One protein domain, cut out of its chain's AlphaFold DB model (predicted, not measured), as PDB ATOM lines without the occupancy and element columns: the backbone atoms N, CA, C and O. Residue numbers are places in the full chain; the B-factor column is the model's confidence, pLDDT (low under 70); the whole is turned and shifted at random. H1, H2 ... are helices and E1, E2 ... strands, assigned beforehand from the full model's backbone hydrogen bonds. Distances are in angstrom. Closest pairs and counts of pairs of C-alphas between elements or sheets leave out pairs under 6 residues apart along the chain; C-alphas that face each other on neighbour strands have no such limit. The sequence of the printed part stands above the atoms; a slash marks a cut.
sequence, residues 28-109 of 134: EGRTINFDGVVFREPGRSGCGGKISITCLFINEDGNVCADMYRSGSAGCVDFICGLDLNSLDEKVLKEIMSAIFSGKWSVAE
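Overview. This is residues 28 to 109 of the 134 residues of an uncharacterized protein of Spirochaetae bacterium HGW-Spirochaetae-5 (UniProt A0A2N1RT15). A single strongly twisted sheet of five strands has one helix, H1, lying across one face, over E2 and E1; its other face is bare of named helices. Four strands, E1 to E4, fold back and forth as successive hairpins, and the short E5, reached after H1, pairs along the first part of E1. The printed part has 82 residues, with E1, E2, E3, E4, H1 and E5 along it; the sheet's order is E4, E3, E2, E1, E5, antiparallel throughout, and the class is mixed, helices and strands. The whole is compact, with a radius of gyration of the C-alphas of 12.8 A, and elongated, spanning 40 by 26 by 23 A.

Arrangement. E1, residues 31 to 40, bends by 74 degrees at residue 35 and forms a hairpin with E2, residues 50 to 58; N 34 and O 54 are 2.9 A apart, within hydrogen-bond range. E2 bends by 53 degrees at residue 54 and forms a hairpin with E3, residues 64 to 71, with N 52 and O 69 at 2.8 A. E3 forms a hairpin with the edge strand E4, residues 77 to 84, with N 68 and O 80 at 2.8 A; E4 bends by 58 degrees at residue 81. E1 to E4 make a meander, each strand the antiparallel neighbour of the one before. H1, residues 90 to 101, is on the sheet at a height of 8.9 A, making two layers, a helix on one face of a sheet. It runs across the strands, at 66 degrees to E2 on the local plane. Its closest C-alphas to E1 are those of Ala 99 and Val 37, 6.8 A apart. Every O i to N i+4 pair in H1 is within hydrogen-bond range. E5, residues 105 to 108, is the other edge strand, antiparallel to E1 at 143 degrees, with N 33 and O 106 at 2.8 A. E5 is apart from E3 and E4.

Along the chain. E1 begins at C-alpha 31, (7.647, -30.952, 8.111), and measures 23.3 A from first to last C-alpha. E2 measures 23.8 A, E3 22.7 A and E4 19.7 A. H1 begins at C-alpha 90, (-5.871, -48.276, 7.405), and measures 16.6 A. E5 measures 9.5 A and ends at C-alpha 108, (12.688, -29.901, 6.534).

Size, cuts and confidence. The C-alphas farthest apart, those of Gly 46 and Glu 109, are 40.3 A apart. The printed part has no cut and no long link; E1 to E2 is short, and the other links are tight. Mean pLDDT of the printed part is 77.1; residues 28 to 29, 36, 42 to 49, 73 to 76 and 109 are under 70.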
ATOM      1  N   GLU A  28       5.978 -27.970  16.767       64.88
ATOM      2  CA  GLU A  28       4.776 -27.797  15.950       64.88
ATOM      3  C   GLU A  28       5.114 -26.866  14.769       64.88
ATOM      4  O   GLU A  28       5.381 -25.679  14.941       64.88
ATOM      5  N   GLY A  29       5.190 -27.423  13.557       62.66
ATOM      6  CA  GLY A  29       5.561 -26.687  12.341       62.66
ATOM      7  C   GLY A  29       6.757 -27.258  11.580       62.66
ATOM      8  O   GLY A  29       7.066 -26.783  10.486       62.66
ATOM      9  N   ARG A  30       7.420 -28.300  12.100       72.06
ATOM     10  CA  ARG A  30       8.399 -29.056  11.307       72.06
ATOM     11  C   ARG A  30       7.713 -30.062  10.400       72.06
ATOM     12  O   ARG A  30       6.846 -30.830  10.812       72.06
ATOM     13  N   THR A  31       8.159 -30.069   9.153       81.25
ATOM     14  CA  THR A  31       7.647 -30.952   8.111       81.25
ATOM     15  C   THR A  31       8.613 -32.114   7.910       81.25
ATOM     16  O   THR A  31       9.809 -31.913   7.704       81.25
ATOM     17  N   ILE A  32       8.105 -33.340   7.966       85.12
ATOM     18  CA  ILE A  32       8.866 -34.558   7.687       85.12
ATOM     19  C   ILE A  32       8.621 -34.926   6.232       85.12
ATOM     20  O   ILE A  32       7.527 -35.364   5.888       85.12
ATOM     21  N   ASN A  33       9.627 -34.752   5.381       85.50
ATOM     22  CA  ASN A  33       9.549 -35.119   3.973       85.50
ATOM     23  C   ASN A  33       9.866 -36.601   3.800       85.50
ATOM     24  O   ASN A  33      10.849 -37.083   4.356       85.50
ATOM     25  N   PHE A  34       9.077 -37.302   2.996       83.06
ATOM     26  CA  PHE A  34       9.299 -38.703   2.657       83.06
ATOM     27  C   PHE A  34      10.002 -38.836   1.310       83.06
ATOM     28  O   PHE A  34       9.637 -38.171   0.340       83.06
ATOM     29  N   ASP A  35      10.983 -39.735   1.235       75.69
ATOM     30  CA  ASP A  35      11.684 -40.035  -0.011       75.69
ATOM     31  C   ASP A  35      11.038 -41.236  -0.719       75.69
ATOM     32  O   ASP A  35      11.239 -42.401  -0.358       75.69
ATOM     33  N   GLY A  36      10.213 -40.942  -1.727       66.50
ATOM     34  CA  GLY A  36       9.709 -41.944  -2.668       66.50
ATOM     35  C   GLY A  36       8.712 -42.954  -2.090       66.50
ATOM     36  O   GLY A  36       8.617 -44.076  -2.594       66.50
ATOM     37  N   VAL A  37       7.958 -42.589  -1.049       76.75
ATOM     38  CA  VAL A  37       6.906 -43.450  -0.484       76.75
ATOM     39  C   VAL A  37       5.696 -43.430  -1.398       76.75
ATOM     40  O   VAL A  37       4.977 -42.437  -1.455       76.75
ATOM     41  N   VAL A  38       5.464 -44.533  -2.107       79.44
ATOM     42  CA  VAL A  38       4.373 -44.665  -3.073       79.44
ATOM     43  C   VAL A  38       3.583 -45.933  -2.796       79.44
ATOM     44  O   VAL A  38       4.142 -47.026  -2.787       79.44
ATOM     45  N   PHE A  39       2.269 -45.803  -2.659       78.44
ATOM     46  CA  PHE A  39       1.362 -46.927  -2.470       78.44
ATOM     47  C   PHE A  39       0.208 -46.888  -3.474       78.44
ATOM     48  O   PHE A  39      -0.020 -45.905  -4.185       78.44
ATOM     49  N   ARG A  40      -0.512 -48.006  -3.577       75.88
ATOM     50  CA  ARG A  40      -1.648 -48.152  -4.490       75.88
ATOM     51  C   ARG A  40      -2.945 -47.871  -3.744       75.88
ATOM     52  O   ARG A  40      -3.227 -48.530  -2.748       75.88
ATOM     53  N   GLU A  41      -3.735 -46.935  -4.256       70.12
ATOM     54  CA  GLU A  41      -5.019 -46.566  -3.657       70.12
ATOM     55  C   GLU A  41      -6.002 -47.757  -3.738       70.12
ATOM     56  O   GLU A  41      -6.278 -48.256  -4.841       70.12
ATOM     57  N   PRO A  42      -6.502 -48.279  -2.601       60.44
ATOM     58  CA  PRO A  42      -7.474 -49.366  -2.609       60.44
ATOM     59  C   PRO A  42      -8.838 -48.847  -3.095       60.44
ATOM     60  O   PRO A  42      -9.326 -47.833  -2.622       60.44
ATOM     61  N   GLY A  43      -9.476 -49.546  -4.041       59.97
ATOM     62  CA  GLY A  43     -10.857 -49.243  -4.465       59.97
ATOM     63  C   GLY A  43     -11.028 -48.742  -5.903       59.97
ATOM     64  O   GLY A  43     -12.135 -48.801  -6.433       59.97
ATOM     65  N   ARG A  44      -9.955 -48.356  -6.607       57.81
ATOM     66  CA  ARG A  44     -10.018 -48.103  -8.060       57.81
ATOM     67  C   ARG A  44      -9.748 -49.379  -8.861       57.81
ATOM     68  O   ARG A  44      -8.607 -49.741  -9.150       57.81
ATOM     69  N   SER A  45     -10.831 -50.066  -9.222       44.19
ATOM     70  CA  SER A  45     -10.835 -51.135 -10.227       44.19
ATOM     71  C   SER A  45     -10.497 -50.556 -11.610       44.19
ATOM     72  O   SER A  45     -11.118 -49.592 -12.045       44.19
ATOM     73  N   GLY A  46      -9.501 -51.128 -12.292       49.72
ATOM     74  CA  GLY A  46      -9.255 -50.910 -13.727       49.72
ATOM     75  C   GLY A  46      -7.949 -50.205 -14.101       49.72
ATOM     76  O   GLY A  46      -7.407 -50.473 -15.168       49.72
ATOM     77  N   CYS A  47      -7.376 -49.364 -13.237       50.28
ATOM     78  CA  CYS A  47      -6.094 -48.715 -13.521       50.28
ATOM     79  C   CYS A  47      -5.500 -48.140 -12.231       50.28
ATOM     80  O   CYS A  47      -6.088 -47.258 -11.614       50.28
ATOM     81  N   GLY A  48      -4.380 -48.704 -11.772       55.22
ATOM     82  CA  GLY A  48      -3.821 -48.439 -10.444       55.22
ATOM     83  C   GLY A  48      -3.380 -46.990 -10.264       55.22
ATOM     84  O   GLY A  48      -2.286 -46.635 -10.690       55.22
ATOM     85  N   GLY A  49      -4.213 -46.188  -9.601       66.44
ATOM     86  CA  GLY A  49      -3.793 -44.897  -9.076       66.44
ATOM     87  C   GLY A  49      -2.718 -45.104  -8.012       66.44
ATOM     88  O   GLY A  49      -2.855 -45.976  -7.146       66.44
ATOM     89  N   LYS A  50      -1.625 -44.351  -8.118       76.81
ATOM     90  CA  LYS A  50      -0.569 -44.340  -7.104       76.81
ATOM     91  C   LYS A  50      -0.700 -43.073  -6.285       76.81
ATOM     92  O   LYS A  50      -0.813 -41.992  -6.867       76.81
ATOM     93  N   ILE A  51      -0.652 -43.217  -4.971       79.81
ATOM     94  CA  ILE A  51      -0.520 -42.100  -4.049       79.81
ATOM     95  C   ILE A  51       0.919 -42.101  -3.552       79.81
ATOM     96  O   ILE A  51       1.413 -43.117  -3.068       79.81
ATOM     97  N   SER A  52       1.594 -40.974  -3.723       83.44
ATOM     98  CA  SER A  52       2.898 -40.700  -3.146       83.44
ATOM     99  C   SER A  52       2.713 -39.805  -1.938       83.44
ATOM    100  O   SER A  52       1.997 -38.813  -2.024       83.44
ATOM    101  N   ILE A  53       3.375 -40.121  -0.838       86.25
ATOM    102  CA  ILE A  53       3.383 -39.270   0.349       86.25
ATOM    103  C   ILE A  53       4.581 -38.351   0.222       86.25
ATOM    104  O   ILE A  53       5.699 -38.822   0.030       86.25
ATOM    105  N   THR A  54       4.329 -37.051   0.263       86.00
ATOM    106  CA  THR A  54       5.378 -36.037   0.164       86.00
ATOM    107  C   THR A  54       5.870 -35.648   1.537       86.00
ATOM    108  O   THR A  54       7.075 -35.678   1.774       86.00
ATOM    109  N   CYS A  55       4.958 -35.326   2.452       86.94
ATOM    110  CA  CYS A  55       5.342 -34.984   3.806       86.94
ATOM    111  C   CYS A  55       4.246 -35.231   4.840       86.94
ATOM    112  O   CYS A  55       3.070 -35.369   4.501       86.94
ATOM    113  N   LEU A  56       4.663 -35.277   6.105       88.75
ATOM    114  CA  LEU A  56       3.803 -35.219   7.281       88.75
ATOM    115  C   LEU A  56       4.145 -33.987   8.107       88.75
ATOM    116  O   LEU A  56       5.314 -33.622   8.239       88.75
ATOM    117  N   PHE A  57       3.132 -33.377   8.701       86.69
ATOM    118  CA  PHE A  57       3.292 -32.264   9.625       86.69
ATOM    119  C   PHE A  57       2.162 -32.268  10.651       86.69
ATOM    120  O   PHE A  57       1.135 -32.920  10.463       86.69
ATOM    121  N   ILE A  58       2.362 -31.544  11.745       85.56
ATOM    122  CA  ILE A  58       1.319 -31.293  12.739       85.56
ATOM    123  C   ILE A  58       0.782 -29.893  12.474       85.56
ATOM    124  O   ILE A  58       1.563 -28.948  12.358       85.56
ATOM    125  N   ASN A  59      -0.530 -29.782  12.292       82.94
ATOM    126  CA  ASN A  59      -1.181 -28.497  12.077       82.94
ATOM    127  C   ASN A  59      -1.323 -27.719  13.403       82.94
ATOM    128  O   ASN A  59      -1.051 -28.250  14.478       82.94
ATOM    129  N   GLU A  60      -1.787 -26.469  13.334       79.69
ATOM    130  CA  GLU A  60      -1.982 -25.610  14.518       79.69
ATOM    131  C   GLU A  60      -3.007 -26.173  15.522       79.69
ATOM    132  O   GLU A  60      -2.975 -25.831  16.701       79.69
ATOM    133  N   ASP A  61      -3.889 -27.076  15.081       80.06
ATOM    134  CA  ASP A  61      -4.864 -27.762  15.939       80.06
ATOM    135  C   ASP A  61      -4.283 -29.015  16.627       80.06
ATOM    136  O   ASP A  61      -4.993 -29.728  17.340       80.06
ATOM    137  N   GLY A  62      -3.007 -29.336  16.391       77.94
ATOM    138  CA  GLY A  62      -2.351 -30.531  16.920       77.94
ATOM    139  C   GLY A  62      -2.733 -31.833  16.201       77.94
ATOM    140  O   GLY A  62      -2.446 -32.925  16.709       77.94
ATOM    141  N   ASN A  63      -3.375 -31.754  15.036       83.25
ATOM    142  CA  ASN A  63      -3.700 -32.899  14.186       83.25
ATOM    143  C   ASN A  63      -2.535 -33.218  13.248       83.25
ATOM    144  O   ASN A  63      -1.859 -32.322  12.744       83.25
ATOM    145  N   VAL A  64      -2.308 -34.507  12.992       86.75
ATOM    146  CA  VAL A  64      -1.313 -34.926  11.999       86.75
ATOM    147  C   VAL A  64      -1.953 -34.854  10.622       86.75
ATOM    148  O   VAL A  64      -2.983 -35.484  10.371       86.75
ATOM    149  N   CYS A  65      -1.310 -34.118   9.727       88.31
ATOM    150  CA  CYS A  65      -1.715 -33.962   8.343       88.31
ATOM    151  C   CYS A  65      -0.632 -34.487   7.396       88.31
ATOM    152  O   CYS A  65       0.555 -34.518   7.732       88.31
ATOM    153  N   ALA A  66      -1.056 -34.883   6.198       88.12
ATOM    154  CA  ALA A  66      -0.180 -35.321   5.122       88.12
ATOM    155  C   ALA A  66      -0.403 -34.503   3.852       88.12
ATOM    156  O   ALA A  66      -1.548 -34.278   3.445       88.12
ATOM    157  N   ASP A  67       0.696 -34.177   3.174       87.56
ATOM    158  CA  ASP A  67       0.651 -33.788   1.770       87.56
ATOM    159  C   ASP A  67       0.979 -34.995   0.906       87.56
ATOM    160  O   ASP A  67       1.984 -35.687   1.113       87.56
ATOM    161  N   MET A  68       0.158 -35.229  -0.108       86.69
ATOM    162  CA  MET A  68       0.264 -36.374  -0.992       86.69
ATOM    163  C   MET A  68       0.066 -35.976  -2.452       86.69
ATOM    164  O   MET A  68      -0.673 -35.054  -2.785       86.69
ATOM    165  N   TYR A  69       0.669 -36.748  -3.343       85.38
ATOM    166  CA  TYR A  69       0.437 -36.678  -4.777       85.38
ATOM    167  C   TYR A  69      -0.310 -37.910  -5.244       85.38
ATOM    168  O   TYR A  69       0.152 -39.032  -5.058       85.38
ATOM    169  N   ARG A  70      -1.433 -37.714  -5.923       80.38
ATOM    170  CA  ARG A  70      -2.175 -38.791  -6.570       80.38
ATOM    171  C   ARG A  70      -1.940 -38.743  -8.072       80.38
ATOM    172  O   ARG A  70      -2.193 -37.729  -8.709       80.38
ATOM    173  N   SER A  71      -1.501 -39.857  -8.650       77.88
ATOM    174  CA  SER A  71      -1.382 -40.028 -10.104       77.88
ATOM    175  C   SER A  71      -2.482 -40.952 -10.629       77.88
ATOM    176  O   SER A  71      -2.696 -42.045 -10.103       77.88
ATOM    177  N   GLY A  72      -3.207 -40.499 -11.654       70.31
ATOM    178  CA  GLY A  72      -4.293 -41.219 -12.319       70.31
ATOM    179  C   GLY A  72      -3.937 -41.690 -13.734       70.31
ATOM    180  O   GLY A  72      -3.000 -41.206 -14.365       70.31
ATOM    181  N   SER A  73      -4.730 -42.617 -14.274       58.72
ATOM    182  CA  SER A  73      -4.479 -43.301 -15.555       58.72
ATOM    183  C   SER A  73      -4.632 -42.457 -16.824       58.72
ATOM    184  O   SER A  73      -4.325 -42.945 -17.904       58.72
ATOM    185  N   ALA A  74      -5.073 -41.203 -16.710       62.19
ATOM    186  CA  ALA A  74      -5.198 -40.263 -17.829       62.19
ATOM    187  C   ALA A  74      -4.113 -39.165 -17.820       62.19
ATOM    188  O   ALA A  74      -4.271 -38.140 -18.474       62.19
ATOM    189  N   GLY A  75      -3.037 -39.339 -17.041       60.28
ATOM    190  CA  GLY A  75      -2.023 -38.297 -16.841       60.28
ATOM    191  C   GLY A  75      -2.455 -37.193 -15.870       60.28
ATOM    192  O   GLY A  75      -1.742 -36.206 -15.710       60.28
ATOM    193  N   CYS A  76      -3.601 -37.356 -15.201       64.44
ATOM    194  CA  CYS A  76      -4.028 -36.471 -14.123       64.44
ATOM    195  C   CYS A  76      -3.126 -36.667 -12.901       64.44
ATOM    196  O   CYS A  76      -2.968 -37.791 -12.415       64.44
ATOM    197  N   VAL A  77      -2.566 -35.564 -12.415       73.94
ATOM    198  CA  VAL A  77      -1.830 -35.498 -11.155       73.94
ATOM    199  C   VAL A  77      -2.587 -34.540 -10.250       73.94
ATOM    200  O   VAL A  77      -2.744 -33.372 -10.597       73.94
ATOM    201  N   ASP A  78      -3.047 -35.040  -9.110       76.31
ATOM    202  CA  ASP A  78      -3.704 -34.232  -8.090       76.31
ATOM    203  C   ASP A  78      -2.750 -34.067  -6.911       76.31
ATOM    204  O   ASP A  78      -2.259 -35.056  -6.358       76.31
ATOM    205  N   PHE A  79      -2.498 -32.822  -6.518       80.31
ATOM    206  CA  PHE A  79      -1.834 -32.527  -5.256       80.31
ATOM    207  C   PHE A  79      -2.892 -32.400  -4.157       80.31
ATOM    208  O   PHE A  79      -3.848 -31.638  -4.295       80.31
ATOM    209  N   ILE A  80      -2.735 -33.178  -3.092       80.75
ATOM    210  CA  ILE A  80      -3.640 -33.239  -1.947       80.75
ATOM    211  C   ILE A  80      -2.850 -32.725  -0.751       80.75
ATOM    212  O   ILE A  80      -1.945 -33.404  -0.280       80.75
ATOM    213  N   CYS A  81      -3.180 -31.523  -0.293       82.31
ATOM    214  CA  CYS A  81      -2.462 -30.826   0.770       82.31
ATOM    215  C   CYS A  81      -3.275 -30.829   2.066       82.31
ATOM    216  O   CYS A  81      -4.493 -30.648   2.022       82.31
ATOM    217  N   GLY A  82      -2.605 -30.984   3.208       80.12
ATOM    218  CA  GLY A  82      -3.205 -30.855   4.535       80.12
ATOM    219  C   GLY A  82      -4.289 -31.883   4.842       80.12
ATOM    220  O   GLY A  82      -5.242 -31.573   5.556       80.12
ATOM    221  N   LEU A  83      -4.179 -33.099   4.300       83.69
ATOM    222  CA  LEU A  83      -5.165 -34.134   4.581       83.69
ATOM    223  C   LEU A  83      -4.963 -34.681   5.995       83.69
ATOM    224  O   LEU A  83      -3.903 -35.221   6.301       83.69
ATOM    225  N   ASP A  84      -5.997 -34.588   6.829       85.31
ATOM    226  CA  ASP A  84      -6.020 -35.239   8.138       85.31
ATOM    227  C   ASP A  84      -5.931 -36.766   7.979       85.31
ATOM    228  O   ASP A  84      -6.715 -37.383   7.244       85.31
ATOM    229  N   LEU A  85      -4.993 -37.381   8.702       83.81
ATOM    230  CA  LEU A  85      -4.798 -38.828   8.738       83.81
ATOM    231  C   LEU A  85      -6.055 -39.589   9.190       83.81
ATOM    232  O   LEU A  85      -6.227 -40.743   8.804       83.81
ATOM    233  N   ASN A  86      -6.973 -38.954   9.929       82.31
ATOM    234  CA  ASN A  86      -8.267 -39.548  10.282       82.31
ATOM    235  C   ASN A  86      -9.130 -39.901   9.059       82.31
ATOM    236  O   ASN A  86      -9.991 -40.775   9.141       82.31
ATOM    237  N   SER A  87      -8.906 -39.223   7.932       79.31
ATOM    238  CA  SER A  87      -9.643 -39.442   6.684       79.31
ATOM    239  C   SER A  87      -9.014 -40.520   5.792       79.31
ATOM    240  O   SER A  87      -9.533 -40.793   4.711       79.31
ATOM    241  N   LEU A  88      -7.888 -41.113   6.207       79.06
ATOM    242  CA  LEU A  88      -7.147 -42.102   5.431       79.06
ATOM    243  C   LEU A  88      -7.533 -43.540   5.786       79.06
ATOM    244  O   LEU A  88      -7.828 -43.877   6.933       79.06
ATOM    245  N   ASP A  89      -7.457 -44.417   4.785       82.06
ATOM    246  CA  ASP A  89      -7.650 -45.852   4.984       82.06
ATOM    247  C   ASP A  89      -6.513 -46.470   5.815       82.06
ATOM    248  O   ASP A  89      -5.344 -46.097   5.692       82.06
ATOM    249  N   GLU A  90      -6.828 -47.531   6.565       82.56
ATOM    250  CA  GLU A  90      -5.871 -48.276   7.405       82.56
ATOM    251  C   GLU A  90      -4.610 -48.709   6.638       82.56
ATOM    252  O   GLU A  90      -3.500 -48.694   7.167       82.56
ATOM    253  N   LYS A  91      -4.768 -49.094   5.365       81.69
ATOM    254  CA  LYS A  91      -3.646 -49.503   4.511       81.69
ATOM    255  C   LYS A  91      -2.660 -48.361   4.294       81.69
ATOM    256  O   LYS A  91      -1.459 -48.595   4.334       81.69
ATOM    257  N   VAL A  92      -3.162 -47.143   4.102       80.31
ATOM    258  CA  VAL A  92      -2.330 -45.950   3.920       80.31
ATOM    259  C   VAL A  92      -1.582 -45.627   5.203       80.31
ATOM    260  O   VAL A  92      -0.376 -45.410   5.174       80.31
ATOM    261  N   LEU A  93      -2.280 -45.679   6.338       84.75
ATOM    262  CA  LEU A  93      -1.681 -45.451   7.652       84.75
ATOM    263  C   LEU A  93      -0.553 -46.453   7.946       84.75
ATOM    264  O   LEU A  93       0.504 -46.070   8.439       84.75
ATOM    265  N   LYS A  94      -0.723 -47.729   7.578       84.62
ATOM    266  CA  LYS A  94       0.337 -48.742   7.714       84.62
ATOM    267  C   LYS A  94       1.553 -48.455   6.836       84.62
ATOM    268  O   LYS A  94       2.676 -48.630   7.301       84.62
ATOM    269  N   GLU A  95       1.347 -48.004   5.601       83.38
ATOM    270  CA  GLU A  95       2.446 -47.608   4.709       83.38
ATOM    271  C   GLU A  95       3.189 -46.378   5.246       83.38
ATOM    272  O   GLU A  95       4.418 -46.369   5.254       83.38
ATOM    273  N   ILE A  96       2.464 -45.386   5.780       84.50
ATOM    274  CA  ILE A  96       3.057 -44.231   6.470       84.50
ATOM    275  C   ILE A  96       3.929 -44.697   7.636       84.50
ATOM    276  O   ILE A  96       5.097 -44.327   7.729       84.50
ATOM    277  N   MET A  97       3.374 -45.535   8.510       85.94
ATOM    278  CA  MET A  97       4.085 -46.022   9.686       85.94
ATOM    279  C   MET A  97       5.335 -46.817   9.285       85.94
ATOM    280  O   MET A  97       6.421 -46.591   9.815       85.94
ATOM    281  N   SER A  98       5.218 -47.694   8.284       84.88
ATOM    282  CA  SER A  98       6.346 -48.435   7.708       84.88
ATOM    283  C   SER A  98       7.418 -47.500   7.140       84.88
ATOM    284  O   SER A  98       8.610 -47.692   7.386       84.88
ATOM    285  N   ALA A  99       7.015 -46.443   6.432       83.19
ATOM    286  CA  ALA A  99       7.934 -45.461   5.878       83.19
ATOM    287  C   ALA A  99       8.704 -44.703   6.967       83.19
ATOM    288  O   ALA A  99       9.922 -44.544   6.848       83.19
ATOM    289  N   ILE A 100       8.026 -44.313   8.051       84.88
ATOM    290  CA  ILE A 100       8.651 -43.690   9.225       84.88
ATOM    291  C   ILE A 100       9.712 -44.626   9.818       84.88
ATOM    292  O   ILE A 100      10.855 -44.212  10.019       84.88
ATOM    293  N   PHE A 101       9.381 -45.903  10.025       82.75
ATOM    294  CA  PHE A 101      10.334 -46.887  10.555       82.75
ATOM    295  C   PHE A 101      11.476 -47.222   9.598       82.75
ATOM    296  O   PHE A 101      12.572 -47.551  10.042       82.75
ATOM    297  N   SER A 102      11.245 -47.130   8.289       81.12
ATOM    298  CA  SER A 102      12.277 -47.391   7.285       81.12
ATOM    299  C   SER A 102      13.368 -46.315   7.234       81.12
ATOM    300  O   SER A 102      14.380 -46.519   6.566       81.12
ATOM    301  N   GLY A 103      13.164 -45.172   7.903       75.81
ATOM    302  CA  GLY A 103      14.114 -44.058   7.919       75.81
ATOM    303  C   GLY A 103      14.229 -43.314   6.585       75.81
ATOM    304  O   GLY A 103      15.150 -42.526   6.405       75.81
ATOM    305  N   LYS A 104      13.316 -43.554   5.633       76.50
ATOM    306  CA  LYS A 104      13.280 -42.883   4.322       76.50
ATOM    307  C   LYS A 104      12.602 -41.518   4.403       76.50
ATOM    308  O   LYS A 104      11.645 -41.237   3.680       76.50
ATOM    309  N   TRP A 105      13.065 -40.689   5.326       84.75
ATOM    310  CA  TRP A 105      12.533 -39.354   5.535       84.75
ATOM    311  C   TRP A 105      13.634 -38.375   5.933       84.75
ATOM    312  O   TRP A 105      14.689 -38.753   6.436       84.75
ATOM    313  N   SER A 106      13.374 -37.094   5.702       81.75
ATOM    314  CA  SER A 106      14.235 -35.986   6.106       81.75
ATOM    315  C   SER A 106      13.383 -34.894   6.733       81.75
ATOM    316  O   SER A 106      12.332 -34.553   6.189       81.75
ATOM    317  N   VAL A 107      13.837 -34.315   7.841       81.25
ATOM    318  CA  VAL A 107      13.174 -33.147   8.429       81.25
ATOM    319  C   VAL A 107      13.515 -31.930   7.578       81.25
ATOM    320  O   VAL A 107      14.686 -31.649   7.332       81.25
ATOM    321  N   ALA A 108      12.495 -31.216   7.111       72.00
ATOM    322  CA  ALA A 108      12.688 -29.901   6.534       72.00
ATOM    323  C   ALA A 108      13.126 -28.962   7.664       72.00
ATOM    324  O   ALA A 108      12.313 -28.559   8.496       72.00
ATOM    325  N   GLU A 109      14.418 -28.641   7.725       57.81
ATOM    326  CA  GLU A 109      14.888 -27.560   8.583       57.81
ATOM    327  C   GLU A 109      14.242 -26.267   8.087       57.81
ATOM    328  O   GLU A 109      14.474 -25.823   6.957       57.81
TER     329      GLU A 109